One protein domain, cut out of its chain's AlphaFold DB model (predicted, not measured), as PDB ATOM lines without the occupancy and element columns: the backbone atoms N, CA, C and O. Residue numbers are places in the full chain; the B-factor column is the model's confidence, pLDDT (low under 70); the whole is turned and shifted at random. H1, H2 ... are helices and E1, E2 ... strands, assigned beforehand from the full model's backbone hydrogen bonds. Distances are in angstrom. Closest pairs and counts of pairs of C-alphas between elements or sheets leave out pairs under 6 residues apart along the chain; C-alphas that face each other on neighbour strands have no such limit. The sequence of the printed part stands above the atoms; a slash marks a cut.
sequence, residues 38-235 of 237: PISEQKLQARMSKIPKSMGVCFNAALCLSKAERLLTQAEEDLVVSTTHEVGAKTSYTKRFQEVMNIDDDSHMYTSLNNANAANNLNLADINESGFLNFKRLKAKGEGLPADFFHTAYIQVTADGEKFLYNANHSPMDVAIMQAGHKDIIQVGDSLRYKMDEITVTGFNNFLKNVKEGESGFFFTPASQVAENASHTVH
ATOM      1  N   PRO A  38      10.328   9.987 -32.533       62.91
ATOM      2  CA  PRO A  38      11.157   8.976 -33.157       62.91
ATOM      3  C   PRO A  38      10.570   8.522 -34.493       62.91
ATOM      4  O   PRO A  38       9.353   8.377 -34.642       62.91
ATOM      5  N   ILE A  39      11.436   8.309 -35.479       73.81
ATOM      6  CA  ILE A  39      11.028   8.029 -36.856       73.81
ATOM      7  C   ILE A  39      11.142   6.543 -37.196       73.81
ATOM      8  O   ILE A  39      12.009   5.840 -36.681       73.81
ATOM      9  N   SER A  40      10.294   6.076 -38.116       80.94
ATOM     10  CA  SER A  40      10.388   4.712 -38.643       80.94
ATOM     11  C   SER A  40      11.718   4.470 -39.360       80.94
ATOM     12  O   SER A  40      12.328   5.397 -39.900       80.94
ATOM     13  N   GLU A  41      12.126   3.204 -39.445       83.19
ATOM     14  CA  GLU A  41      13.315   2.769 -40.188       83.19
ATOM     15  C   GLU A  41      13.330   3.305 -41.627       83.19
ATOM     16  O   GLU A  41      14.319   3.880 -42.066       83.19
ATOM     17  N   GLN A  42      12.212   3.192 -42.349       84.06
ATOM     18  CA  GLN A  42      12.097   3.663 -43.734       84.06
ATOM     19  C   GLN A  42      12.336   5.176 -43.844       84.06
ATOM     20  O   GLN A  42      12.997   5.646 -44.773       84.06
ATOM     21  N   LYS A  43      11.823   5.949 -42.879       84.88
ATOM     22  CA  LYS A  43      12.006   7.404 -42.821       84.88
ATOM     23  C   LYS A  43      13.451   7.755 -42.458       84.88
ATOM     24  O   LYS A  43      14.000   8.678 -43.061       84.88
ATOM     25  N   LEU A  44      14.078   7.010 -41.546       84.62
ATOM     26  CA  LEU A  44      15.494   7.157 -41.203       84.62
ATOM     27  C   LEU A  44      16.387   6.846 -42.412       84.62
ATOM     28  O   LEU A  44      17.210   7.678 -42.784       84.62
ATOM     29  N   GLN A  45      16.148   5.729 -43.102       84.19
ATOM     30  CA  GLN A  45      16.857   5.333 -44.321       84.19
ATOM     31  C   GLN A  45      16.774   6.410 -45.408       84.19
ATOM     32  O   GLN A  45      17.783   6.793 -46.004       84.19
ATOM     33  N   ALA A  46      15.569   6.931 -45.652       85.31
ATOM     34  CA  ALA A  46      15.329   7.961 -46.657       85.31
ATOM     35  C   ALA A  46      15.986   9.309 -46.316       85.31
ATOM     36  O   ALA A  46      16.231  10.117 -47.214       85.31
ATOM     37  N   ARG A  47      16.237   9.588 -45.033       85.00
ATOM     38  CA  ARG A  47      16.978  10.776 -44.590       85.00
ATOM     39  C   ARG A  47      18.484  10.543 -44.664       85.00
ATOM     40  O   ARG A  47      19.183  11.395 -45.201       85.00
ATOM     41  N   MET A  48      18.963   9.378 -44.231       81.00
ATOM     42  CA  MET A  48      20.376   8.994 -44.302       81.00
ATOM     43  C   MET A  48      20.918   9.008 -45.734       81.00
ATOM     44  O   MET A  48      22.047   9.431 -45.948       81.00
ATOM     45  N   SER A  49      20.113   8.639 -46.737       78.50
ATOM     46  CA  SER A  49      20.524   8.706 -48.150       78.50
ATOM     47  C   SER A  49      20.767  10.128 -48.675       78.50
ATOM     48  O   SER A  49      21.389  10.295 -49.723       78.50
ATOM     49  N   LYS A  50      20.276  11.150 -47.962       77.81
ATOM     50  CA  LYS A  50      20.447  12.571 -48.294       77.81
ATOM     51  C   LYS A  50      21.595  13.222 -47.528       77.81
ATOM     52  O   LYS A  50      21.962  14.349 -47.853       77.81
ATOM     53  N   ILE A  51      22.134  12.551 -46.513       70.94
ATOM     54  CA  ILE A  51      23.272  13.057 -45.751       70.94
ATOM     55  C   ILE A  51      24.539  12.759 -46.565       70.94
ATOM     56  O   ILE A  51      24.756  11.606 -46.944       70.94
ATOM     57  N   PRO A  52      25.365  13.775 -46.885       65.25
ATOM     58  CA  PRO A  52      26.621  13.555 -47.588       65.25
ATOM     59  C   PRO A  52      27.467  12.517 -46.855       65.25
ATOM     60  O   PRO A  52      27.632  12.596 -45.639       65.25
ATOM     61  N   LYS A  53      28.018  11.551 -47.596       57.59
ATOM     62  CA  LYS A  53      28.901  10.537 -47.019       57.59
ATOM     63  C   LYS A  53      30.147  11.211 -46.444       57.59
ATOM     64  O   LYS A  53      31.045  11.591 -47.190       57.59
ATOM     65  N   SER A  54      30.220  11.330 -45.127       52.88
ATOM     66  CA  SER A  54      31.482  11.563 -44.431       52.88
ATOM     67  C   SER A  54      32.202  10.220 -44.316       52.88
ATOM     68  O   SER A  54      31.647   9.291 -43.728       52.88
ATOM     69  N   MET A  55      33.412  10.086 -44.872       39.19
ATOM     70  CA  MET A  55      34.211   8.875 -44.639       39.19
ATOM     71  C   MET A  55      34.435   8.656 -43.134       39.19
ATOM     72  O   MET A  55      34.540   9.609 -42.359       39.19
ATOM     73  N   GLY A  56      34.404   7.381 -42.743       53.72
ATOM     74  CA  GLY A  56      34.084   6.940 -41.389       53.72
ATOM     75  C   GLY A  56      35.073   7.321 -40.294       53.72
ATOM     76  O   GLY A  56      36.228   7.629 -40.558       53.72
ATOM     77  N   VAL A  57      34.581   7.196 -39.056       70.62
ATOM     78  CA  VAL A  57      35.375   6.888 -37.853       70.62
ATOM     79  C   VAL A  57      34.522   6.039 -36.897       70.62
ATOM     80  O   VAL A  57      34.977   4.983 -36.492       70.62
ATOM     81  N   CYS A  58      33.281   6.442 -36.606       77.31
ATOM     82  CA  CYS A  58      32.178   5.715 -35.925       77.31
ATOM     83  C   CYS A  58      31.219   6.772 -35.356       77.31
ATOM     84  O   CYS A  58      30.024   6.763 -35.636       77.31
ATOM     85  N   PHE A  59      31.799   7.795 -34.719       79.12
ATOM     86  CA  PHE A  59      31.109   8.997 -34.257       79.12
ATOM     87  C   PHE A  59      30.375   9.720 -35.397       79.12
ATOM     88  O   PHE A  59      29.211  10.059 -35.238       79.12
ATOM     89  N   ASN A  60      30.996   9.878 -36.577       78.00
ATOM     90  CA  ASN A  60      30.351  10.501 -37.742       78.00
ATOM     91  C   ASN A  60      29.050   9.787 -38.126       78.00
ATOM     92  O   ASN A  60      28.053  10.434 -38.427       78.00
ATOM     93  N   ALA A  61      29.036   8.452 -38.083       82.94
ATOM     94  CA  ALA A  61      27.832   7.687 -38.383       82.94
ATOM     95  C   ALA A  61      26.756   7.906 -37.310       82.94
ATOM     96  O   ALA A  61      25.593   8.114 -37.650       82.94
ATOM     97  N   ALA A  62      27.145   7.929 -36.031       87.19
ATOM     98  CA  ALA A  62      26.235   8.211 -34.926       87.19
ATOM     99  C   ALA A  62      25.644   9.634 -34.998       87.19
ATOM    100  O   ALA A  62      24.439   9.807 -34.830       87.19
ATOM    101  N   LEU A  63      26.456  10.645 -35.325       82.38
ATOM    102  CA  LEU A  63      26.001  12.025 -35.517       82.38
ATOM    103  C   LEU A  63      25.068  12.150 -36.725       82.38
ATOM    104  O   LEU A  63      24.018  12.779 -36.624       82.38
ATOM    105  N   CYS A  64      25.387  11.498 -37.847       82.81
ATOM    106  CA  CYS A  64      24.505  11.454 -39.014       82.81
ATOM    107  C   CYS A  64      23.149  10.810 -38.692       82.81
ATOM    108  O   CYS A  64      22.122  11.284 -39.174       82.81
ATOM    109  N   LEU A  65      23.124   9.764 -37.863       86.31
ATOM    110  CA  LEU A  65      21.884   9.126 -37.416       86.31
ATOM    111  C   LEU A  65      21.061  10.047 -36.511       86.31
ATOM    112  O   LEU A  65      19.873  10.225 -36.768       86.31
ATOM    113  N   SER A  66      21.695  10.693 -35.529       85.31
ATOM    114  CA  SER A  66      21.046  11.702 -34.679       85.31
ATOM    115  C   SER A  66      20.448  12.843 -35.512       85.31
ATOM    116  O   SER A  66      19.287  13.219 -35.325       85.31
ATOM    117  N   LYS A  67      21.187  13.300 -36.531       81.94
ATOM    118  CA  LYS A  67      20.729  14.299 -37.501       81.94
ATOM    119  C   LYS A  67      19.556  13.841 -38.343       81.94
ATOM    120  O   LYS A  67      18.583  14.567 -38.558       81.94
ATOM    121  N   ALA A  68      19.624  12.612 -38.841       81.69
ATOM    122  CA  ALA A  68      18.527  12.021 -39.582       81.69
ATOM    123  C   ALA A  68      17.282  11.868 -38.694       81.69
ATOM    124  O   ALA A  68      16.164  12.032 -39.186       81.69
ATOM    125  N   GLU A  69      17.436  11.622 -37.395       82.50
ATOM    126  CA  GLU A  69      16.329  11.579 -36.440       82.50
ATOM    127  C   GLU A  69      15.796  12.974 -36.077       82.50
ATOM    128  O   GLU A  69      14.590  13.110 -35.873       82.50
ATOM    129  N   ARG A  70      16.639  14.014 -36.170       80.06
ATOM    130  CA  ARG A  70      16.366  15.414 -35.784       80.06
ATOM    131  C   ARG A  70      16.139  15.584 -34.285       80.06
ATOM    132  O   ARG A  70      15.219  16.285 -33.867       80.06
ATOM    133  N   LEU A  71      16.955  14.903 -33.488       78.19
ATOM    134  CA  LEU A  71      16.938  15.069 -32.033       78.19
ATOM    135  C   LEU A  71      17.677  16.322 -31.582       78.19
ATOM    136  O   LEU A  71      17.311  16.916 -30.577       78.19
ATOM    137  N   LEU A  72      18.693  16.706 -32.346       78.81
ATOM    138  CA  LEU A  72      19.424  17.947 -32.188       78.81
ATOM    139  C   LEU A  72      18.956  18.932 -33.265       78.81
ATOM    140  O   LEU A  72      18.569  18.553 -34.374       78.81
ATOM    141  N   THR A  73      18.977  20.217 -32.941       81.62
ATOM    142  CA  THR A  73      18.874  21.289 -33.928       81.62
ATOM    143  C   THR A  73      20.130  21.320 -34.797       81.62
ATOM    144  O   THR A  73      21.201  20.874 -34.388       81.62
ATOM    145  N   GLN A  74      20.042  21.921 -35.988       79.94
ATOM    146  CA  GLN A  74      21.215  22.040 -36.863       79.94
ATOM    147  C   GLN A  74      22.385  22.762 -36.174       79.94
ATOM    148  O   GLN A  74      23.531  22.383 -36.374       79.94
ATOM    149  N   ALA A  75      22.099  23.772 -35.343       82.06
ATOM    150  CA  ALA A  75      23.126  24.506 -34.612       82.06
ATOM    151  C   ALA A  75      23.820  23.639 -33.547       82.06
ATOM    152  O   ALA A  75      25.039  23.710 -33.405       82.06
ATOM    153  N   GLU A  76      23.065  22.805 -32.828       84.12
ATOM    154  CA  GLU A  76      23.620  21.859 -31.853       84.12
ATOM    155  C   GLU A  76      24.459  20.781 -32.546       84.12
ATOM    156  O   GLU A  76      25.564  20.489 -32.100       84.12
ATOM    157  N   GLU A  77      23.996  20.240 -33.676       78.44
ATOM    158  CA  GLU A  77      24.780  19.294 -34.478       78.44
ATOM    159  C   GLU A  77      26.085  19.903 -34.985       78.44
ATOM    160  O   GLU A  77      27.142  19.291 -34.848       78.44
ATOM    161  N   ASP A  78      26.019  21.097 -35.579       81.56
ATOM    162  CA  ASP A  78      27.188  21.779 -36.132       81.56
ATOM    163  C   ASP A  78      28.203  22.071 -35.020       81.56
ATOM    164  O   ASP A  78      29.410  21.898 -35.216       81.56
ATOM    165  N   LEU A  79      27.722  22.435 -33.825       85.44
ATOM    166  CA  LEU A  79      28.561  22.591 -32.646       85.44
ATOM    167  C   LEU A  79      29.208  21.263 -32.247       85.44
ATOM    168  O   LEU A  79      30.432  21.220 -32.131       85.44
ATOM    169  N   VAL A  80      28.436  20.184 -32.088       84.69
ATOM    170  CA  VAL A  80      28.963  18.858 -31.723       84.69
ATOM    171  C   VAL A  80      30.014  18.404 -32.736       84.69
ATOM    172  O   VAL A  80      31.117  18.028 -32.341       84.69
ATOM    173  N   VAL A  81      29.744  18.518 -34.039       84.00
ATOM    174  CA  VAL A  81      30.713  18.204 -35.101       84.00
ATOM    175  C   VAL A  81      31.966  19.064 -34.961       84.00
ATOM    176  O   VAL A  81      33.075  18.530 -35.004       84.00
ATOM    177  N   SER A  82      31.826  20.373 -34.726       85.06
ATOM    178  CA  SER A  82      32.978  21.264 -34.548       85.06
ATOM    179  C   SER A  82      33.852  20.862 -33.359       85.06
ATOM    180  O   SER A  82      35.074  20.994 -33.432       85.06
ATOM    181  N   THR A  83      33.263  20.298 -32.297       86.69
ATOM    182  CA  THR A  83      34.034  19.831 -31.140       86.69
ATOM    183  C   THR A  83      34.969  18.687 -31.501       86.69
ATOM    184  O   THR A  83      36.051  18.608 -30.936       86.69
ATOM    185  N   THR A  84      34.640  17.861 -32.498       82.75
ATOM    186  CA  THR A  84      35.483  16.728 -32.926       82.75
ATOM    187  C   THR A  84      36.751  17.145 -33.680       82.75
ATOM    188  O   THR A  84      37.589  16.300 -34.005       82.75
ATOM    189  N   HIS A  85      36.915  18.445 -33.943       82.69
ATOM    190  CA  HIS A  85      38.031  19.027 -34.678       82.69
ATOM    191  C   HIS A  85      38.766  20.059 -33.814       82.69
ATOM    192  O   HIS A  85      38.496  21.255 -33.870       82.69
ATOM    193  N   GLU A  86      39.742  19.598 -33.033       81.44
ATOM    194  CA  GLU A  86      40.641  20.466 -32.266       81.44
ATOM    195  C   GLU A  86      42.038  20.472 -32.906       81.44
ATOM    196  O   GLU A  86      42.568  19.428 -33.302       81.44
ATOM    197  N   VAL A  87      42.643  21.656 -33.053       80.94
ATOM    198  CA  VAL A  87      43.967  21.796 -33.680       80.94
ATOM    199  C   VAL A  87      45.000  21.014 -32.868       80.94
ATOM    200  O   VAL A  87      45.221  21.290 -31.695       80.94
ATOM    201  N   GLY A  88      45.658  20.047 -33.511       78.50
ATOM    202  CA  GLY A  88      46.656  19.186 -32.868       78.50
ATOM    203  C   GLY A  88      46.088  17.926 -32.205       78.50
ATOM    204  O   GLY A  88      46.872  17.100 -31.729       78.50
ATOM    205  N   ALA A  89      44.766  17.724 -32.210       79.38
ATOM    206  CA  ALA A  89      44.166  16.483 -31.735       79.38
ATOM    207  C   ALA A  89      44.480  15.310 -32.677       79.38
ATOM    208  O   ALA A  89      44.438  15.425 -33.901       79.38
ATOM    209  N   LYS A  90      44.787  14.151 -32.083       81.00
ATOM    210  CA  LYS A  90      45.081  12.898 -32.807       81.00
ATOM    211  C   LYS A  90      43.842  12.029 -33.037       81.00
ATOM    212  O   LYS A  90      43.933  10.994 -33.689       81.00
ATOM    213  N   THR A  91      42.716  12.418 -32.451       84.00
ATOM    214  CA  THR A  91      41.459  11.671 -32.427       84.00
ATOM    215  C   THR A  91      40.285  12.644 -32.378       84.00
ATOM    216  O   THR A  91      40.451  13.795 -31.977       84.00
ATOM    217  N   SER A  92      39.104  12.166 -32.760       84.00
ATOM    218  CA  SER A  92      37.847  12.916 -32.688       84.00
ATOM    219  C   SER A  92      37.257  12.985 -31.277       84.00
ATOM    220  O   SER A  92      36.380  13.806 -31.036       84.00
ATOM    221  N   TYR A  93      37.782  12.196 -30.332       85.69
ATOM    222  CA  TYR A  93      37.510  12.338 -28.896       85.69
ATOM    223  C   TYR A  93      38.343  13.474 -28.290       85.69
ATOM    224  O   TYR A  93      39.146  13.259 -27.381       85.69
ATOM    225  N   THR A  94      38.200  14.678 -28.837       87.88
ATOM    226  CA  THR A  94      38.832  15.891 -28.305       87.88
ATOM    227  C   THR A  94      38.311  16.190 -26.899       87.88
ATOM    228  O   THR A  94      37.281  15.651 -26.484       87.88
ATOM    229  N   LYS A  95      38.970  17.094 -26.168       88.12
ATOM    230  CA  LYS A  95      38.479  17.484 -24.842       88.12
ATOM    231  C   LYS A  95      37.081  18.103 -24.931       88.12
ATOM    232  O   LYS A  95      36.193  17.730 -24.177       88.12
ATOM    233  N   ARG A  96      36.863  18.977 -25.914       88.56
ATOM    234  CA  ARG A  96      35.569  19.642 -26.107       88.56
ATOM    235  C   ARG A  96      34.454  18.665 -26.488       88.56
ATOM    236  O   ARG A  96      33.312  18.846 -26.083       88.56
ATOM    237  N   PHE A  97      34.775  17.625 -27.259       88.38
ATOM    238  CA  PHE A  97      33.819  16.558 -27.545       88.38
ATOM    239  C   PHE A  97      33.471  15.784 -26.276       88.38
ATOM    240  O   PHE A  97      32.302  15.489 -26.040       88.38
ATOM    241  N   GLN A  98      34.477  15.481 -25.451       89.12
ATOM    242  CA  GLN A  98      34.260  14.792 -24.186       89.12
ATOM    243  C   GLN A  98      33.358  15.608 -23.249       89.12
ATOM    244  O   GLN A  98      32.424  15.045 -22.695       89.12
ATOM    245  N   GLU A  99      33.553  16.925 -23.160       89.50
ATOM    246  CA  GLU A  99      32.693  17.837 -22.387       89.50
ATOM    247  C   GLU A  99      31.240  17.823 -22.900       89.50
ATOM    248  O   GLU A  99      30.304  17.623 -22.128       89.50
ATOM    249  N   VAL A 100      31.025  17.957 -24.216       89.38
ATOM    250  CA  VAL A 100      29.669  17.936 -24.803       89.38
ATOM    251  C   VAL A 100      28.977  16.584 -24.607       89.38
ATOM    252  O   VAL A 100      27.767  16.529 -24.386       89.38
ATOM    253  N   MET A 101      29.736  15.492 -24.637       88.44
ATOM    254  CA  MET A 101      29.224  14.149 -24.375       88.44
ATOM    255  C   MET A 101      29.151  13.797 -22.879       88.44
ATOM    256  O   MET A 101      28.653  12.719 -22.557       88.44
ATOM    257  N   ASN A 102      29.603  14.678 -21.978       88.00
ATOM    258  CA  ASN A 102      29.733  14.430 -20.536       88.00
ATOM    259  C   ASN A 102      30.557  13.165 -20.207       88.00
ATOM    260  O   ASN A 102      30.176  12.340 -19.378       88.00
ATOM    261  N   ILE A 103      31.679  12.999 -20.910       85.56
ATOM    262  CA  ILE A 103      32.631  11.886 -20.776       85.56
ATOM    263  C   ILE A 103      34.061  12.373 -20.476       85.56
ATOM    264  O   ILE A 103      35.023  11.635 -20.689       85.56
ATOM    265  N   ASP A 104      34.209  13.618 -20.028       84.62
ATOM    266  CA  ASP A 104      35.475  14.255 -19.644       84.62
ATOM    267  C   ASP A 104      35.919  13.922 -18.208       84.62
ATOM    268  O   ASP A 104      37.080  14.145 -17.858       84.62
ATOM    269  N   ASP A 105      35.026  13.340 -17.399       78.69
ATOM    270  CA  ASP A 105      35.331  12.808 -16.071       78.69
ATOM    271  C   ASP A 105      35.256  11.272 -16.040       78.69
ATOM    272  O   ASP A 105      34.198  10.656 -16.185       78.69
ATOM    273  N   ASP A 106      36.401  10.643 -15.775       73.56
ATOM    274  CA  ASP A 106      36.531   9.192 -15.643       73.56
ATOM    275  C   ASP A 106      35.743   8.621 -14.459       73.56
ATOM    276  O   ASP A 106      35.434   7.428 -14.458       73.56
ATOM    277  N   SER A 107      35.375   9.446 -13.472       71.06
ATOM    278  CA  SER A 107      34.487   9.049 -12.375       71.06
ATOM    279  C   SER A 107      33.080   8.679 -12.862       71.06
ATOM    280  O   SER A 107      32.367   7.924 -12.199       71.06
ATOM    281  N   HIS A 108      32.707   9.149 -14.055       68.19
ATOM    282  CA  HIS A 108      31.459   8.825 -14.728       68.19
ATOM    283  C   HIS A 108      31.585   7.617 -15.667       68.19
ATOM    284  O   HIS A 108      30.658   7.332 -16.416       68.19
ATOM    285  N   MET A 109      32.707   6.889 -15.677       70.94
ATOM    286  CA  MET A 109      32.825   5.694 -16.512       70.94
ATOM    287  C   MET A 109      32.051   4.517 -15.956       70.94
ATOM    288  O   MET A 109      32.283   4.058 -14.837       70.94
ATOM    289  N   TYR A 110      31.164   3.990 -16.795       69.12
ATOM    290  CA  TYR A 110      30.265   2.925 -16.411       69.12
ATOM    291  C   TYR A 110      30.522   1.652 -17.217       69.12
ATOM    292  O   TYR A 110      31.037   1.649 -18.337       69.12
ATOM    293  N   THR A 111      30.166   0.522 -16.619       65.00
ATOM    294  CA  THR A 111      29.987  -0.750 -17.331       65.00
ATOM    295  C   THR A 111      28.521  -1.198 -17.309       65.00
ATOM    296  O   THR A 111      28.187  -2.245 -17.862       65.00
ATOM    297  N   SER A 112      27.646  -0.386 -16.701       67.44
ATOM    298  CA  SER A 112      26.183  -0.468 -16.731       67.44
ATOM    299  C   SER A 112      25.602   0.930 -16.967       67.44
ATOM    300  O   SER A 112      26.292   1.925 -16.808       67.44
ATOM    301  N   LEU A 113      24.327   1.041 -17.328       71.50
ATOM    302  CA  LEU A 113      23.713   2.345 -17.599       71.50
ATOM    303  C   LEU A 113      23.243   3.109 -16.350       71.50
ATOM    304  O   LEU A 113      22.981   4.303 -16.441       71.50
ATOM    305  N   ASN A 114      23.119   2.452 -15.194       61.38
ATOM    306  CA  ASN A 114      22.422   3.003 -14.022       61.38
ATOM    307  C   ASN A 114      23.277   3.144 -12.757       61.38
ATOM    308  O   ASN A 114      22.726   3.406 -11.688       61.38
ATOM    309  N   ASN A 115      24.599   2.963 -12.839       55.56
ATOM    310  CA  ASN A 115      25.522   3.089 -11.699       55.56
ATOM    311  C   ASN A 115      25.236   2.214 -10.471       55.56
ATOM    312  O   ASN A 115      25.938   2.301  -9.462       55.56
ATOM    313  N   ALA A 116      24.243   1.331 -10.537       51.28
ATOM    314  CA  ALA A 116      23.904   0.427  -9.460       51.28
ATOM    315  C   ALA A 116      24.766  -0.835  -9.591       51.28
ATOM    316  O   ALA A 116      24.355  -1.821 -10.187       51.28
ATOM    317  N   ASN A 117      25.992  -0.754  -9.070       40.91
ATOM    318  CA  ASN A 117      26.890  -1.849  -8.688       40.91
ATOM    319  C   ASN A 117      26.778  -3.196  -9.455       40.91
ATOM    320  O   ASN A 117      25.884  -4.006  -9.224       40.91
ATOM    321  N   ALA A 118      27.860  -3.511 -10.180       42.25
ATOM    322  CA  ALA A 118      28.420  -4.860 -10.375       42.25
ATOM    323  C   ALA A 118      27.886  -5.775 -11.496       42.25
ATOM    324  O   ALA A 118      28.175  -6.973 -11.482       42.25
ATOM    325  N   ALA A 119      27.228  -5.247 -12.528       49.31
ATOM    326  CA  ALA A 119      27.043  -5.998 -13.771       49.31
ATOM    327  C   ALA A 119      27.612  -5.221 -14.963       49.31
ATOM    328  O   ALA A 119      27.093  -4.163 -15.299       49.31
ATOM    329  N   ASN A 120      28.642  -5.773 -15.620       61.47
ATOM    330  CA  ASN A 120      29.171  -5.300 -16.910       61.47
ATOM    331  C   ASN A 120      28.158  -5.563 -18.035       61.47
ATOM    332  O   ASN A 120      28.411  -6.380 -18.922       61.47
ATOM    333  N   ASN A 121      26.967  -4.984 -17.930       73.69
ATOM    334  CA  ASN A 121      25.845  -5.302 -18.786       73.69
ATOM    335  C   ASN A 121      25.040  -4.044 -19.119       73.69
ATOM    336  O   ASN A 121      24.625  -3.276 -18.251       73.69
ATOM    337  N   LEU A 122      24.727  -3.917 -20.398       83.31
ATOM    338  CA  LEU A 122      23.655  -3.088 -20.906       83.31
ATOM    339  C   LEU A 122      22.308  -3.615 -20.400       83.31
ATOM    340  O   LEU A 122      22.018  -4.808 -20.530       83.31
ATOM    341  N   ASN A 123      21.479  -2.722 -19.866       83.81
ATOM    342  CA  ASN A 123      20.105  -3.007 -19.474       83.81
ATOM    343  C   ASN A 123      19.156  -2.051 -20.201       83.81
ATOM    344  O   ASN A 123      19.240  -0.835 -20.065       83.81
ATOM    345  N   LEU A 124      18.222  -2.607 -20.970       85.12
ATOM    346  CA  LEU A 124      17.301  -1.824 -21.796       85.12
ATOM    347  C   LEU A 124      16.321  -0.974 -20.990       85.12
ATOM    348  O   LEU A 124      15.770  -0.024 -21.543       85.12
ATOM    349  N   ALA A 125      16.072  -1.321 -19.726       86.88
ATOM    350  CA  ALA A 125      15.206  -0.533 -18.854       86.88
ATOM    351  C   ALA A 125      15.803   0.847 -18.533       86.88
ATOM    352  O   ALA A 125      15.055   1.781 -18.265       86.88
ATOM    353  N   ASP A 126      17.130   0.977 -18.614       85.94
ATOM    354  CA  ASP A 126      17.846   2.214 -18.304       85.94
ATOM    355  C   ASP A 126      17.916   3.174 -19.512       85.94
ATOM    356  O   ASP A 126      18.393   4.296 -19.385       85.94
ATOM    357  N   ILE A 127      17.434   2.754 -20.690       89.06
ATOM    358  CA  ILE A 127      17.373   3.582 -21.903       89.06
ATOM    359  C   ILE A 127      15.919   4.005 -22.114       89.06
ATOM    360  O   ILE A 127      15.059   3.181 -22.426       89.06
ATOM    361  N   ASN A 128      15.622   5.289 -21.978       90.25
ATOM    362  CA  ASN A 128      14.278   5.840 -22.188       90.25
ATOM    363  C   ASN A 128      14.200   6.817 -23.371       90.25
ATOM    364  O   ASN A 128      13.101   7.133 -23.821       90.25
ATOM    365  N   GLU A 129      15.339   7.239 -23.909       90.31
ATOM    366  CA  GLU A 129      15.436   8.102 -25.079       90.31
ATOM    367  C   GLU A 129      16.603   7.688 -25.983       90.31
ATOM    368  O   GLU A 129      17.463   6.894 -25.596       90.31
ATOM    369  N   SER A 130      16.601   8.194 -27.214       92.50
ATOM    370  CA  SER A 130      17.694   8.008 -28.166       92.50
ATOM    371  C   SER A 130      18.962   8.741 -27.699       92.50
ATOM    372  O   SER A 130      18.894   9.756 -27.006       92.50
ATOM    373  N   GLY A 131      20.139   8.260 -28.096       92.12
ATOM    374  CA  GLY A 131      21.404   8.844 -27.654       92.12
ATOM    375  C   GLY A 131      22.641   8.107 -28.153       92.12
ATOM    376  O   GLY A 131      22.575   7.253 -29.039       92.12
ATOM    377  N   PHE A 132      23.785   8.440 -27.570       92.25
ATOM    378  CA  PHE A 132      25.103   7.994 -28.014       92.25
ATOM    379  C   PHE A 132      25.729   7.037 -27.007       92.25
ATOM    380  O   PHE A 132      25.726   7.309 -25.813       92.25
ATOM    381  N   LEU A 133      26.305   5.938 -27.490       91.25
ATOM    382  CA  LEU A 133      27.123   5.021 -26.699       91.25
ATOM    383  C   LEU A 133      28.599   5.251 -27.015       91.25
ATOM    384  O   LEU A 133      29.052   4.866 -28.089       91.25
ATOM    385  N   ASN A 134      29.349   5.832 -26.086       88.88
ATOM    386  CA  ASN A 134      30.788   6.057 -26.202       88.88
ATOM    387  C   ASN A 134      31.548   4.940 -25.482       88.88
ATOM    388  O   ASN A 134      31.282   4.671 -24.315       88.88
ATOM    389  N   PHE A 135      32.508   4.301 -26.145       86.19
ATOM    390  CA  PHE A 135      33.273   3.181 -25.597       86.19
ATOM    391  C   PHE A 135      34.698   3.596 -25.268       86.19
ATOM    392  O   PHE A 135      35.377   4.250 -26.069       86.19
ATOM    393  N   LYS A 136      35.166   3.131 -24.110       82.06
ATOM    394  CA  LYS A 136      36.482   3.441 -23.562       82.06
ATOM    395  C   LYS A 136      37.250   2.163 -23.243       82.06
ATOM    396  O   LYS A 136      36.713   1.257 -22.606       82.06
ATOM    397  N   ARG A 137      38.511   2.081 -23.679       78.50
ATOM    398  CA  ARG A 137      39.395   0.952 -23.347       78.50
ATOM    399  C   ARG A 137      39.881   1.107 -21.916       78.50
ATOM    400  O   ARG A 137      40.733   1.951 -21.668       78.50
ATOM    401  N   LEU A 138      39.386   0.309 -20.980       71.19
ATOM    402  CA  LEU A 138      39.932   0.274 -19.628       71.19
ATOM    403  C   LEU A 138      41.240  -0.522 -19.668       71.19
ATOM    404  O   LEU A 138      41.323  -1.615 -20.232       71.19
ATOM    405  N   LYS A 139      42.294   0.032 -19.073       64.06
ATOM    406  CA  LYS A 139      43.532  -0.721 -18.852       64.06
ATOM    407  C   LYS A 139      43.280  -1.878 -17.888       64.06
ATOM    408  O   LYS A 139      42.324  -1.857 -17.113       64.06
ATOM    409  N   ALA A 140      44.169  -2.871 -17.902       59.03
ATOM    410  CA  ALA A 140      44.124  -3.957 -16.933       59.03
ATOM    411  C   ALA A 140      44.092  -3.414 -15.491       59.03
ATOM    412  O   ALA A 140      44.753  -2.426 -15.149       59.03
ATOM    413  N   LYS A 141      43.297  -4.072 -14.639       48.97
ATOM    414  CA  LYS A 141      43.127  -3.715 -13.228       48.97
ATOM    415  C   LYS A 141      44.493  -3.594 -12.538       48.97
ATOM    416  O   LYS A 141      45.210  -4.580 -12.416       48.97
ATOM    417  N   GLY A 142      44.818  -2.393 -12.055       51.31
ATOM    418  CA  GLY A 142      46.067  -2.100 -11.338       51.31
ATOM    419  C   GLY A 142      47.099  -1.270 -12.110       51.31
ATOM    420  O   GLY A 142      48.078  -0.850 -11.503       51.31
ATOM    421  N   GLU A 143      46.882  -0.975 -13.398       57.59
ATOM    422  CA  GLU A 143      47.876  -0.257 -14.221       57.59
ATOM    423  C   GLU A 143      47.674   1.266 -14.333       57.59
ATOM    424  O   GLU A 143      48.518   1.944 -14.914       57.59
ATOM    425  N   GLY A 144      46.612   1.827 -13.743       48.31
ATOM    426  CA  GLY A 144      46.357   3.275 -13.729       48.31
ATOM    427  C   GLY A 144      46.047   3.895 -15.110       48.31
ATOM    428  O   GLY A 144      46.597   3.523 -16.145       48.31
ATOM    429  N   LEU A 145      45.135   4.869 -15.137       51.59
ATOM    430  CA  LEU A 145      44.662   5.591 -16.336       51.59
ATOM    431  C   LEU A 145      45.810   6.349 -17.068       51.59
ATOM    432  O   LEU A 145      46.807   6.680 -16.428       51.59
ATOM    433  N   PRO A 146      45.746   6.564 -18.406       55.97
ATOM    434  CA  PRO A 146      44.528   6.882 -19.143       55.97
ATOM    435  C   PRO A 146      44.024   5.746 -20.028       55.97
ATOM    436  O   PRO A 146      44.783   5.044 -20.694       55.97
ATOM    437  N   ALA A 147      42.713   5.580 -19.978       68.69
ATOM    438  CA  ALA A 147      41.912   4.814 -20.909       68.69
ATOM    439  C   ALA A 147      41.597   5.721 -22.115       68.69
ATOM    440  O   ALA A 147      41.314   6.902 -21.916       68.69
ATOM    441  N   ASP A 148      41.626   5.198 -23.342       78.19
ATOM    442  CA  ASP A 148      41.295   5.982 -24.540       78.19
ATOM    443  C   ASP A 148      39.881   5.644 -25.022       78.19
ATOM    444  O   ASP A 148      39.499   4.469 -25.108       78.19
ATOM    445  N   PHE A 149      39.103   6.676 -25.359       84.19
ATOM    446  CA  PHE A 149      37.869   6.490 -26.118       84.19
ATOM    447  C   PHE A 149      38.208   6.057 -27.540       84.19
ATOM    448  O   PHE A 149      39.115   6.599 -28.176       84.19
ATOM    449  N   PHE A 150      37.488   5.054 -28.035       82.31
ATOM    450  CA  PHE A 150      37.843   4.397 -29.293       82.31
ATOM    451  C   PHE A 150      36.657   4.140 -30.214       82.31
ATOM    452  O   PHE A 150      36.864   3.961 -31.412       82.31
ATOM    453  N   HIS A 151      35.429   4.127 -29.694       88.31
ATOM    454  CA  HIS A 151      34.249   3.826 -30.497       88.31
ATOM    455  C   HIS A 151      33.010   4.593 -30.027       88.31
ATOM    456  O   HIS A 151      32.876   4.884 -28.843       88.31
ATOM    457  N   THR A 152      32.124   4.937 -30.960       89.44
ATOM    458  CA  THR A 152      30.822   5.555 -30.685       89.44
ATOM    459  C   THR A 152      29.754   4.838 -31.504       89.44
ATOM    460  O   THR A 152      29.869   4.742 -32.727       89.44
ATOM    461  N   ALA A 153      28.706   4.364 -30.843       92.56
ATOM    462  CA  ALA A 153      27.501   3.826 -31.465       92.56
ATOM    463  C   ALA A 153      26.293   4.719 -31.152       92.56
ATOM    464  O   ALA A 153      26.370   5.624 -30.319       92.56
ATOM    465  N   TYR A 154      25.171   4.467 -31.818       92.62
ATOM    466  CA  TYR A 154      23.936   5.220 -31.620       92.62
ATOM    467  C   TYR A 154      22.798   4.299 -31.192       92.62
ATOM    468  O   TYR A 154      22.655   3.202 -31.734       92.62
ATOM    469  N   ILE A 155      21.983   4.743 -30.239       94.12
ATOM    470  CA  ILE A 155      20.737   4.078 -29.864       94.12
ATOM    471  C   ILE A 155      19.574   4.952 -30.301       94.12
ATOM    472  O   ILE A 155      19.504   6.125 -29.947       94.12
ATOM    473  N   GLN A 156      18.634   4.346 -31.014       93.38
ATOM    474  CA  GLN A 156      17.328   4.930 -31.270       93.38
ATOM    475  C   GLN A 156      16.289   4.306 -30.338       93.38
ATOM    476  O   GLN A 156      16.226   3.080 -30.231       93.38
ATOM    477  N   VAL A 157      15.428   5.128 -29.749       91.69
ATOM    478  CA  VAL A 157      14.186   4.721 -29.085       91.69
ATOM    479  C   VAL A 157      13.020   5.190 -29.945       91.69
ATOM    480  O   VAL A 157      12.872   6.387 -30.149       91.69
ATOM    481  N   THR A 158      12.206   4.276 -30.479       87.94
ATOM    482  CA  THR A 158      11.061   4.610 -31.340       87.94
ATOM    483  C   THR A 158       9.880   5.173 -30.545       87.94
ATOM    484  O   THR A 158       9.854   5.119 -29.317       87.94
ATOM    485  N   ALA A 159       8.863   5.698 -31.239       82.44
ATOM    486  CA  ALA A 159       7.662   6.243 -30.604       82.44
ATOM    487  C   ALA A 159       6.880   5.162 -29.837       82.44
ATOM    488  O   ALA A 159       6.214   5.469 -28.853       82.44
ATOM    489  N   ASP A 160       7.026   3.903 -30.259       85.12
ATOM    490  CA  ASP A 160       6.449   2.722 -29.615       85.12
ATOM    491  C   ASP A 160       7.357   2.153 -28.502       85.12
ATOM    492  O   ASP A 160       7.070   1.104 -27.928       85.12
ATOM    493  N   GLY A 161       8.472   2.827 -28.191       87.38
ATOM    494  CA  GLY A 161       9.431   2.427 -27.160       87.38
ATOM    495  C   GLY A 161      10.386   1.303 -27.572       87.38
ATOM    496  O   GLY A 161      11.159   0.821 -26.734       87.38
ATOM    497  N   GLU A 162      10.361   0.880 -28.841       91.50
ATOM    498  CA  GLU A 162      11.326  -0.088 -29.359       91.50
ATOM    499  C   GLU A 162      12.718   0.530 -29.433       91.50
ATOM    500  O   GLU A 162      12.878   1.715 -29.703       91.50
ATOM    501  N   LYS A 163      13.743  -0.289 -29.222       93.69
ATOM    502  CA  LYS A 163      15.126   0.170 -29.142       93.69
ATOM    503  C   LYS A 163      15.955  -0.456 -30.246       93.69
ATOM    504  O   LYS A 163      15.847  -1.658 -30.491       93.69
ATOM    505  N   PHE A 164      16.794   0.345 -30.890       94.62
ATOM    506  CA  PHE A 164      17.662  -0.107 -31.970       94.62
ATOM    507  C   PHE A 164      19.082   0.404 -31.769       94.62
ATOM    508  O   PHE A 164      19.290   1.602 -31.592       94.62
ATOM    509  N   LEU A 165      20.048  -0.510 -31.831       94.50
ATOM    510  CA  LEU A 165      21.471  -0.202 -31.813       94.50
ATOM    511  C   LEU A 165      21.948  -0.034 -33.252       94.50
ATOM    512  O   LEU A 165      21.725  -0.913 -34.084       94.50
ATOM    513  N   TYR A 166      22.646   1.059 -33.520       93.31
ATOM    514  CA  TYR A 166      23.308   1.324 -34.784       93.31
ATOM    515  C   TYR A 166      24.809   1.348 -34.558       93.31
ATOM    516  O   TYR A 166      25.332   2.203 -33.837       93.31
ATOM    517  N   ASN A 167      25.497   0.417 -35.203       91.06
ATOM    518  CA  ASN A 167      26.938   0.295 -35.126       91.06
ATOM    519  C   ASN A 167      27.575   0.506 -36.496       91.06
ATOM    520  O   ASN A 167      27.140  -0.088 -37.477       91.06
ATOM    521  N   ALA A 168      28.630   1.309 -36.560       88.00
ATOM    522  CA  ALA A 168      29.415   1.501 -37.770       88.00
ATOM    523  C   ALA A 168      30.895   1.328 -37.454       88.00
ATOM    524  O   ALA A 168      31.375   1.837 -36.445       88.00
ATOM    525  N   ASN A 169      31.633   0.681 -38.355       78.56
ATOM    526  CA  ASN A 169      33.093   0.583 -38.277       78.56
ATOM    527  C   ASN A 169      33.632  -0.106 -37.000       78.56
ATOM    528  O   ASN A 169      34.735   0.194 -36.552       78.56
ATOM    529  N   HIS A 170      32.877  -1.046 -36.414       79.69
ATOM    530  CA  HIS A 170      33.318  -1.777 -35.222       79.69
ATOM    531  C   HIS A 170      32.914  -3.260 -35.245       79.69
ATOM    532  O   HIS A 170      32.030  -3.716 -34.515       79.69
ATOM    533  N   SER A 171      33.635  -4.017 -36.077       82.12
ATOM    534  CA  SER A 171      33.404  -5.442 -36.355       82.12
ATOM    535  C   SER A 171      33.337  -6.359 -35.116       82.12
ATOM    536  O   SER A 171      32.461  -7.221 -35.082       82.12
ATOM    537  N   PRO A 172      34.164  -6.198 -34.058       87.88
ATOM    538  CA  PRO A 172      34.103  -7.103 -32.904       87.88
ATOM    539  C   PRO A 172      32.749  -7.118 -32.182       87.88
ATOM    540  O   PRO A 172      32.325  -8.168 -31.700       87.88
ATOM    541  N   MET A 173      32.058  -5.973 -32.129       88.75
ATOM    542  CA  MET A 173      30.729  -5.895 -31.515       88.75
ATOM    543  C   MET A 173      29.677  -6.574 -32.397       88.75
ATOM    544  O   MET A 173      28.874  -7.358 -31.892       88.75
ATOM    545  N   ASP A 174      29.733  -6.347 -33.712       90.62
ATOM    546  CA  ASP A 174      28.832  -6.988 -34.676       90.62
ATOM    547  C   ASP A 174      28.967  -8.514 -34.623       90.62
ATOM    548  O   ASP A 174      27.971  -9.232 -34.550       90.62
ATOM    549  N   VAL A 175      30.206  -9.018 -34.586       90.75
ATOM    550  CA  VAL A 175      30.500 -10.453 -34.474       90.75
ATOM    551  C   VAL A 175      29.909 -11.035 -33.192       90.75
ATOM    552  O   VAL A 175      29.291 -12.096 -33.247       90.75
ATOM    553  N   ALA A 176      30.051 -10.357 -32.051       91.56
ATOM    554  CA  ALA A 176      29.504 -10.844 -30.786       91.56
ATOM    555  C   ALA A 176      27.964 -10.896 -30.789       91.56
ATOM    556  O   ALA A 176      27.382 -11.862 -30.290       91.56
ATOM    557  N   ILE A 177      27.303  -9.904 -31.394       93.38
ATOM    558  CA  ILE A 177      25.841  -9.872 -31.572       93.38
ATOM    559  C   ILE A 177      25.368 -11.002 -32.496       93.38
ATOM    560  O   ILE A 177      24.423 -11.721 -32.168       93.38
ATOM    561  N   MET A 178      26.061 -11.229 -33.611       92.88
ATOM    562  CA  MET A 178      25.752 -12.332 -34.529       92.88
ATOM    563  C   MET A 178      25.979 -13.706 -33.884       92.88
ATOM    564  O   MET A 178      25.155 -14.605 -34.040       92.88
ATOM    565  N   GLN A 179      27.062 -13.875 -33.120       94.19
ATOM    566  CA  GLN A 179      27.366 -15.115 -32.395       94.19
ATOM    567  C   GLN A 179      26.352 -15.422 -31.290       94.19
ATOM    568  O   GLN A 179      26.107 -16.593 -31.007       94.19
ATOM    569  N   ALA A 180      25.734 -14.397 -30.698       94.56
ATOM    570  CA  ALA A 180      24.619 -14.575 -29.771       94.56
ATOM    571  C   ALA A 180      23.328 -15.054 -30.467       94.56
ATOM    572  O   ALA A 180      22.404 -15.497 -29.790       94.56
ATOM    573  N   GLY A 181      23.274 -15.020 -31.803       94.69
ATOM    574  CA  GLY A 181      22.180 -15.570 -32.601       94.69
ATOM    575  C   GLY A 181      21.298 -14.530 -33.288       94.69
ATOM    576  O   GLY A 181      20.259 -14.912 -33.828       94.69
ATOM    577  N   HIS A 182      21.678 -13.246 -33.295       93.19
ATOM    578  CA  HIS A 182      20.908 -12.219 -33.997       93.19
ATOM    579  C   HIS A 182      21.057 -12.382 -35.514       93.19
ATOM    580  O   HIS A 182      22.176 -12.458 -36.028       93.19
ATOM    581  N   LYS A 183      19.935 -12.437 -36.238       87.75
ATOM    582  CA  LYS A 183      19.912 -12.703 -37.689       87.75
ATOM    583  C   LYS A 183      19.349 -11.551 -38.514       87.75
ATOM    584  O   LYS A 183      19.713 -11.416 -39.680       87.75
ATOM    585  N   ASP A 184      18.509 -10.718 -37.910       89.12
ATOM    586  CA  ASP A 184      17.775  -9.665 -38.610       89.12
ATOM    587  C   ASP A 184      18.588  -8.370 -38.633       89.12
ATOM    588  O   ASP A 184      18.369  -7.441 -37.858       89.12
ATOM    589  N   ILE A 185      19.575  -8.328 -39.527       88.06
ATOM    590  CA  ILE A 185      20.498  -7.200 -39.657       88.06
ATOM    591  C   ILE A 185      20.055  -6.326 -40.819       88.06
ATOM    592  O   ILE A 185      19.937  -6.789 -41.954       88.06
ATOM    593  N   ILE A 186      19.860  -5.041 -40.539       89.75
ATOM    594  CA  ILE A 186      19.460  -4.061 -41.546       89.75
ATOM    595  C   ILE A 186      20.572  -3.032 -41.686       89.75
ATOM    596  O   ILE A 186      21.038  -2.472 -40.699       89.75
ATOM    597  N   GLN A 187      21.003  -2.763 -42.915       87.62
ATOM    598  CA  GLN A 187      21.959  -1.694 -43.164       87.62
ATOM    599  C   GLN A 187      21.232  -0.351 -43.281       87.62
ATOM    600  O   GLN A 187      20.391  -0.169 -44.164       87.62
ATOM    601  N   VAL A 188      21.609   0.606 -42.430       84.69
ATOM    602  CA  VAL A 188      21.116   1.984 -42.453       84.69
ATOM    603  C   VAL A 188      22.274   2.955 -42.634       84.69
ATOM    604  O   VAL A 188      23.065   3.188 -41.723       84.69
ATOM    605  N   GLY A 189      22.387   3.520 -43.839       80.88
ATOM    606  CA  GLY A 189      23.590   4.247 -44.246       80.88
ATOM    607  C   GLY A 189      24.825   3.343 -44.178       80.88
ATOM    608  O   GLY A 189      24.849   2.275 -44.793       80.88
ATOM    609  N   ASP A 190      25.826   3.762 -43.405       81.00
ATOM    610  CA  ASP A 190      27.054   2.994 -43.156       81.00
ATOM    611  C   ASP A 190      27.003   2.188 -41.838       81.00
ATOM    612  O   ASP A 190      28.003   1.594 -41.434       81.00
ATOM    613  N   SER A 191      25.844   2.158 -41.170       87.44
ATOM    614  CA  SER A 191      25.640   1.449 -39.907       87.44
ATOM    615  C   SER A 191      24.862   0.149 -40.102       87.44
ATOM    616  O   SER A 191      23.927   0.076 -40.902       87.44
ATOM    617  N   LEU A 192      25.193  -0.863 -39.306       91.19
ATOM    618  CA  LEU A 192      24.350  -2.028 -39.075       91.19
ATOM    619  C   LEU A 192      23.386  -1.718 -37.932       91.19
ATOM    620  O   LEU A 192      23.795  -1.274 -36.859       91.19
ATOM    621  N   ARG A 193      22.100  -1.926 -38.192       92.25
ATOM    622  CA  ARG A 193      21.005  -1.750 -37.246       92.25
ATOM    623  C   ARG A 193      20.603  -3.103 -36.677       92.25
ATOM    624  O   ARG A 193      20.295  -4.024 -37.432       92.25
ATOM    625  N   TYR A 194      20.516  -3.157 -35.355       94.38
ATOM    626  CA  TYR A 194      20.087  -4.312 -34.577       94.38
ATOM    627  C   TYR A 194      18.894  -3.928 -33.715       94.38
ATOM    628  O   TYR A 194      18.945  -2.916 -33.009       94.38
ATOM    629  N   LYS A 195      17.830  -4.736 -33.718       94.94
ATOM    630  CA  LYS A 195      16.797  -4.606 -32.682       94.94
ATOM    631  C   LYS A 195      17.425  -4.956 -31.342       94.94
ATOM    632  O   LYS A 195      18.046  -6.005 -31.209       94.94
ATOM    633  N   MET A 196      17.281  -4.085 -30.353       93.25
ATOM    634  CA  MET A 196      17.781  -4.339 -29.008       93.25
ATOM    635  C   MET A 196      16.784  -5.221 -28.256       93.25
ATOM    636  O   MET A 196      15.972  -4.744 -27.470       93.25
ATOM    637  N   ASP A 197      16.825  -6.510 -28.563       93.06
ATOM    638  CA  ASP A 197      16.160  -7.583 -27.832       93.06
ATOM    639  C   ASP A 197      17.156  -8.307 -26.907       93.06
ATOM    640  O   ASP A 197      18.326  -7.927 -26.796       93.06
ATOM    641  N   GLU A 198      16.698  -9.353 -26.217       92.44
ATOM    642  CA  GLU A 198      17.533 -10.138 -25.298       92.44
ATOM    643  C   GLU A 198      18.773 -10.735 -25.986       92.44
ATOM    644  O   GLU A 198      19.851 -10.787 -25.387       92.44
ATOM    645  N   ILE A 199      18.655 -11.128 -27.259       94.50
ATOM    646  CA  ILE A 199      19.752 -11.705 -28.044       94.50
ATOM    647  C   ILE A 199      20.821 -10.642 -28.313       94.50
ATOM    648  O   ILE A 199      22.002 -10.867 -28.038       94.50
ATOM    649  N   THR A 200      20.420  -9.465 -28.799       94.50
ATOM    650  CA  THR A 200      21.345  -8.353 -29.059       94.50
ATOM    651  C   THR A 200      22.020  -7.880 -27.780       94.50
ATOM    652  O   THR A 200      23.233  -7.676 -27.770       94.50
ATOM    653  N   VAL A 201      21.270  -7.756 -26.682       91.94
ATOM    654  CA  VAL A 201      21.820  -7.378 -25.370       91.94
ATOM    655  C   VAL A 201      22.822  -8.419 -24.879       91.94
ATOM    656  O   VAL A 201      23.898  -8.060 -24.405       91.94
ATOM    657  N   THR A 202      22.518  -9.708 -25.034       91.25
ATOM    658  CA  THR A 202      23.443 -10.792 -24.684       91.25
ATOM    659  C   THR A 202      24.734 -10.696 -25.492       91.25
ATOM    660  O   THR A 202      25.822 -10.748 -24.919       91.25
ATOM    661  N   GLY A 203      24.640 -10.498 -26.807       91.19
ATOM    662  CA  GLY A 203      25.807 -10.342 -27.674       91.19
ATOM    663  C   GLY A 203      26.643  -9.103 -27.357       91.19
ATOM    664  O   GLY A 203      27.865  -9.199 -27.260       91.19
ATOM    665  N   PHE A 204      25.996  -7.967 -27.099       90.06
ATOM    666  CA  PHE A 204      26.657  -6.744 -26.641       90.06
ATOM    667  C   PHE A 204      27.405  -6.965 -25.321       90.06
ATOM    668  O   PHE A 204      28.584  -6.639 -25.195       90.06
ATOM    669  N   ASN A 205      26.754  -7.598 -24.347       87.75
ATOM    670  CA  ASN A 205      27.354  -7.882 -23.045       87.75
ATOM    671  C   ASN A 205      28.490  -8.908 -23.146       87.75
ATOM    672  O   ASN A 205      29.458  -8.836 -22.394       87.75
ATOM    673  N   ASN A 206      28.414  -9.845 -24.094       86.25
ATOM    674  CA  ASN A 206      29.520 -10.747 -24.407       86.25
ATOM    675  C   ASN A 206      30.697  -9.991 -25.031       86.25
ATOM    676  O   ASN A 206      31.838 -10.258 -24.660       86.25
ATOM    677  N   PHE A 207      30.446  -9.029 -25.923       85.81
ATOM    678  CA  PHE A 207      31.488  -8.151 -26.461       85.81
ATOM    679  C   PHE A 207      32.239  -7.419 -25.338       85.81
ATOM    680  O   PHE A 207      33.467  -7.491 -25.293       85.81
ATOM    681  N   LEU A 208      31.522  -6.820 -24.382       80.56
ATOM    682  CA  LEU A 208      32.134  -6.136 -23.234       80.56
ATOM    683  C   LEU A 208      32.992  -7.063 -22.356       80.56
ATOM    684  O   LEU A 208      33.964  -6.616 -21.751       80.56
ATOM    685  N   LYS A 209      32.644  -8.355 -22.281       75.94
ATOM    686  CA  LYS A 209      33.348  -9.362 -21.465       75.94
ATOM    687  C   LYS A 209      34.528 -10.023 -22.180       75.94
ATOM    688  O   LYS A 209      35.445 -10.495 -21.517       75.94
ATOM    689  N   ASN A 210      34.512 -10.086 -23.511       69.25
ATOM    690  CA  ASN A 210      35.439 -10.899 -24.310       69.25
ATOM    691  C   ASN A 210      36.750 -10.195 -24.698       69.25
ATOM    692  O   ASN A 210      37.518 -10.715 -25.513       69.25
ATOM    693  N   VAL A 211      37.044  -9.021 -24.150       58.47
ATOM    694  CA  VAL A 211      38.184  -8.224 -24.607       58.47
ATOM    695  C   VAL A 211      39.516  -8.753 -24.070       58.47
ATOM    696  O   VAL A 211      39.893  -8.553 -22.919       58.47
ATOM    697  N   LYS A 212      40.288  -9.363 -24.978       52.09
ATOM    698  CA  LYS A 212      41.730  -9.637 -24.841       52.09
ATOM    699  C   LYS A 212      42.597  -8.363 -24.726       52.09
ATOM    700  O   LYS A 212      43.809  -8.485 -24.606       52.09
ATOM    701  N   GLU A 213      42.006  -7.164 -24.771       46.09
ATOM    702  CA  GLU A 213      42.699  -5.860 -24.823       46.09
ATOM    703  C   GLU A 213      42.468  -4.968 -23.582       46.09
ATOM    704  O   GLU A 213      42.773  -3.779 -23.620       46.09
ATOM    705  N   GLY A 214      41.970  -5.533 -22.476       48.84
ATOM    706  CA  GLY A 214      41.566  -4.779 -21.281       48.84
ATOM    707  C   GLY A 214      40.046  -4.625 -21.207       48.84
ATOM    708  O   GLY A 214      39.361  -4.725 -22.223       48.84
ATOM    709  N   GLU A 215      39.498  -4.469 -20.002       61.25
ATOM    710  CA  GLU A 215      38.049  -4.323 -19.802       61.25
ATOM    711  C   GLU A 215      37.534  -3.154 -20.672       61.25
ATOM    712  O   GLU A 215      38.211  -2.147 -20.820       61.25
ATOM    713  N   SER A 216      36.376  -3.262 -21.325       71.62
ATOM    714  CA  SER A 216      35.801  -2.122 -22.061       71.62
ATOM    715  C   SER A 216      34.640  -1.550 -21.265       71.62
ATOM    716  O   SER A 216      33.719  -2.277 -20.898       71.62
ATOM    717  N   GLY A 217      34.712  -0.250 -20.989       77.19
ATOM    718  CA  GLY A 217      33.622   0.527 -20.413       77.19
ATOM    719  C   GLY A 217      32.827   1.216 -21.511       77.19
ATOM    720  O   GLY A 217      33.313   1.393 -22.635       77.19
ATOM    721  N   PHE A 218      31.607   1.618 -21.186       83.00
ATOM    722  CA  PHE A 218      30.803   2.434 -22.075       83.00
ATOM    723  C   PHE A 218      30.032   3.493 -21.296       83.00
ATOM    724  O   PHE A 218      29.703   3.334 -20.124       83.00
ATOM    725  N   PHE A 219      29.720   4.577 -21.982       87.12
ATOM    726  CA  PHE A 219      28.912   5.658 -21.458       87.12
ATOM    727  C   PHE A 219      27.771   5.936 -22.413       87.12
ATOM    728  O   PHE A 219      27.985   6.006 -23.624       87.12
ATOM    729  N   PHE A 220      26.569   6.087 -21.871       89.19
ATOM    730  CA  PHE A 220      25.417   6.499 -22.650       89.19
ATOM    731  C   PHE A 220      25.112   7.962 -22.376       89.19
ATOM    732  O   PHE A 220      24.812   8.322 -21.241       89.19
ATOM    733  N   THR A 221      25.166   8.777 -23.423       90.25
ATOM    734  CA  THR A 221      24.772  10.183 -23.373       90.25
ATOM    735  C   THR A 221      23.436  10.333 -24.099       90.25
ATOM    736  O   THR A 221      23.397  10.203 -25.332       90.25
ATOM    737  N   PRO A 222      22.333  10.583 -23.377       91.44
ATOM    738  CA  PRO A 222      21.043  10.851 -23.993       91.44
ATOM    739  C   PRO A 222      21.092  12.101 -24.882       91.44
ATOM    740  O   PRO A 222      21.830  13.047 -24.600       91.44
ATOM    741  N   ALA A 223      20.312  12.129 -25.967       90.00
ATOM    742  CA  ALA A 223      20.337  13.254 -26.902       90.00
ATOM    743  C   ALA A 223      19.921  14.582 -26.243       90.00
ATOM    744  O   ALA A 223      20.503  15.620 -26.557       90.00
ATOM    745  N   SER A 224      18.976  14.541 -25.297       89.81
ATOM    746  CA  SER A 224      18.583  15.701 -24.490       89.81
ATOM    747  C   SER A 224      19.765  16.310 -23.721       89.81
ATOM    748  O   SER A 224      19.961  17.524 -23.750       89.81
ATOM    749  N   GLN A 225      20.605  15.465 -23.119       89.94
ATOM    750  CA  GLN A 225      21.800  15.888 -22.394       89.94
ATOM    751  C   GLN A 225      22.860  16.476 -23.335       89.94
ATOM    752  O   GLN A 225      23.486  17.480 -23.005       89.94
ATOM    753  N   VAL A 226      23.042  15.900 -24.531       89.12
ATOM    754  CA  VAL A 226      23.949  16.471 -25.544       89.12
ATOM    755  C   VAL A 226      23.506  17.881 -25.939       89.12
ATOM    756  O   VAL A 226      24.345  18.778 -26.011       89.12
ATOM    757  N   ALA A 227      22.205  18.094 -26.163       86.88
ATOM    758  CA  ALA A 227      21.652  19.410 -26.484       86.88
ATOM    759  C   ALA A 227      21.877  20.425 -25.347       86.88
ATOM    760  O   ALA A 227      22.334  21.545 -25.591       86.88
ATOM    761  N   GLU A 228      21.637  20.020 -24.096       88.25
ATOM    762  CA  GLU A 228      21.888  20.855 -22.915       88.25
ATOM    763  C   GLU A 228      23.366  21.272 -22.830       88.25
ATOM    764  O   GLU A 228      23.677  22.468 -22.806       88.25
ATOM    765  N   ASN A 229      24.290  20.312 -22.911       88.50
ATOM    766  CA  ASN A 229      25.730  20.575 -22.857       88.50
ATOM    767  C   ASN A 229      26.201  21.468 -24.015       88.50
ATOM    768  O   ASN A 229      26.993  22.400 -23.825       88.50
ATOM    769  N   ALA A 230      25.691  21.214 -25.224       82.00
ATOM    770  CA  ALA A 230      25.951  22.020 -26.409       82.00
ATOM    771  C   ALA A 230      25.536  23.483 -26.177       82.00
ATOM    772  O   ALA A 230      26.333  24.393 -26.407       82.00
ATOM    773  N   SER A 231      24.339  23.720 -25.638       77.00
ATOM    774  CA  SER A 231      23.843  25.073 -25.359       77.00
ATOM    775  C   SER A 231      24.679  25.823 -24.309       77.00
ATOM    776  O   SER A 231      24.935  27.019 -24.458       77.00
ATOM    777  N   HIS A 232      25.199  25.126 -23.295       73.75
ATOM    778  CA  HIS A 232      26.035  25.725 -22.250       73.75
ATOM    779  C   HIS A 232      27.442  26.077 -22.753       73.75
ATOM    780  O   HIS A 232      28.027  27.077 -22.336       73.75
ATOM    781  N   THR A 233      27.967  25.305 -23.707       63.31
ATOM    782  CA  THR A 233      29.302  25.517 -24.289       63.31
ATOM    783  C   THR A 233      29.380  26.805 -25.129       63.31
ATOM    784  O   THR A 233      30.458  27.375 -25.289       63.31
ATOM    785  N   VAL A 234      28.249  27.307 -25.645       54.69
ATOM    786  CA  VAL A 234      28.175  28.556 -26.436       54.69
ATOM    787  C   VAL A 234      28.355  29.810 -25.566       54.69
ATOM    788  O   VAL A 234      28.737  30.860 -26.073       54.69
ATOM    789  N   HIS A 235      28.133  29.720 -24.253       41.81
ATOM    790  CA  HIS A 235      28.171  30.875 -23.349       41.81
ATOM    791  C   HIS A 235      29.543  31.154 -22.709       41.81
ATOM    792  O   HIS A 235      29.657  32.093 -21.922       41.81
TER     793      HIS A 235
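AT A GLANCE: This is residues 38 to 235 of the 237 residues of an uncharacterized protein of Thalassomonas viridans (UniProt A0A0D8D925). A strongly twisted sheet of six strands runs through the body, with H2 packed along one face and the crossed pair H5 and H6 on the other side. H3, H4 and H7 form a cluster of three mutually touching helices, with H3 tightly linked to H2, H7 running straight on from the end of E6 and H4 linked to E1 by the long stretch of residues 101 to 130, while H1 packs on H2 near edge strand E4. The 198 printed residues hold seven helices and six strands, in the order H1 H2 H3 H4 E1 E2 E3 H5 E4 E5 H6 E6 H7; the sheet, E4 E5 E3 E2 E1 E6, is antiparallel, and the class is mixed. The whole is compact, radius of gyration of the C-alphas 16.0 A, and rounded, 43 by 41 by 30 A.

IN THESE COORDINATES: Find C-alpha 148 at (41.295, 5.982, -24.540); from there E2, residues 148 to 157, runs 27.5 A. Beside it look for E1, 131 to 137, 20.1 A, and E3, 163 to 167; then E6, 216 to 222, 19.7 A, E5, 191 to 195, and E4, 186 to 188. The helices are H1, 41 to 48, starting at (13.315, 2.769, -40.188), H2, 59 to 69, H3, 74 to 83, H4, 95 to 100, H5, 171 to 179, H6, 198 to 209, 16.3 A, and H7, 223 to 235, 19.6 A, ending at (28.171, 30.875, -23.349).

HOW THE PARTS SIT: E1, E2 and E3 form a meander, each strand the antiparallel neighbour of the one before: look for N 133 and O 153 at 2.8 A, and N 166 and O 154 at 2.8 A. On E1's other side is E6, N 134 and O 219 at 2.8 A. E3, H5 and E4 make a split strand-helix-strand unit, E5 lying between the two strands, with a right-handed crossover. Three layers, helices on both faces of the sheet, have H2 on one face, H5 and H6 on the other. H2 is over E3 and E2, height 7.7 A. H6 is only just at the sheet's level, height 3.6 A, and touches H5 at C-alphas 177 and 203, 3.9 A. H2 and H3 are a hairpin, C-alphas 67 and 77 at 7.1 A. H7 touches H4, C-alphas 100 and 229 at 5.1 A, and H3, with residues 227 to 231 alone. H1 and H7 only graze the sheet. Every O i to N i+4 pair is within hydrogen-bond range in H1 to H6; in H7, 7 of 9.

THE WHOLE: The C-alphas of Ala 46 and Gly 142, the two farthest apart, are 47.9 A apart. The printed part has no cut. The links H3 to H4 and H4 to E1 are long; the second is residues 101 to 130. Mean pLDDT of the printed part is 80.3; 35 residues are under 70, among them 114 to 120, 139 to 147 and 210 to 215.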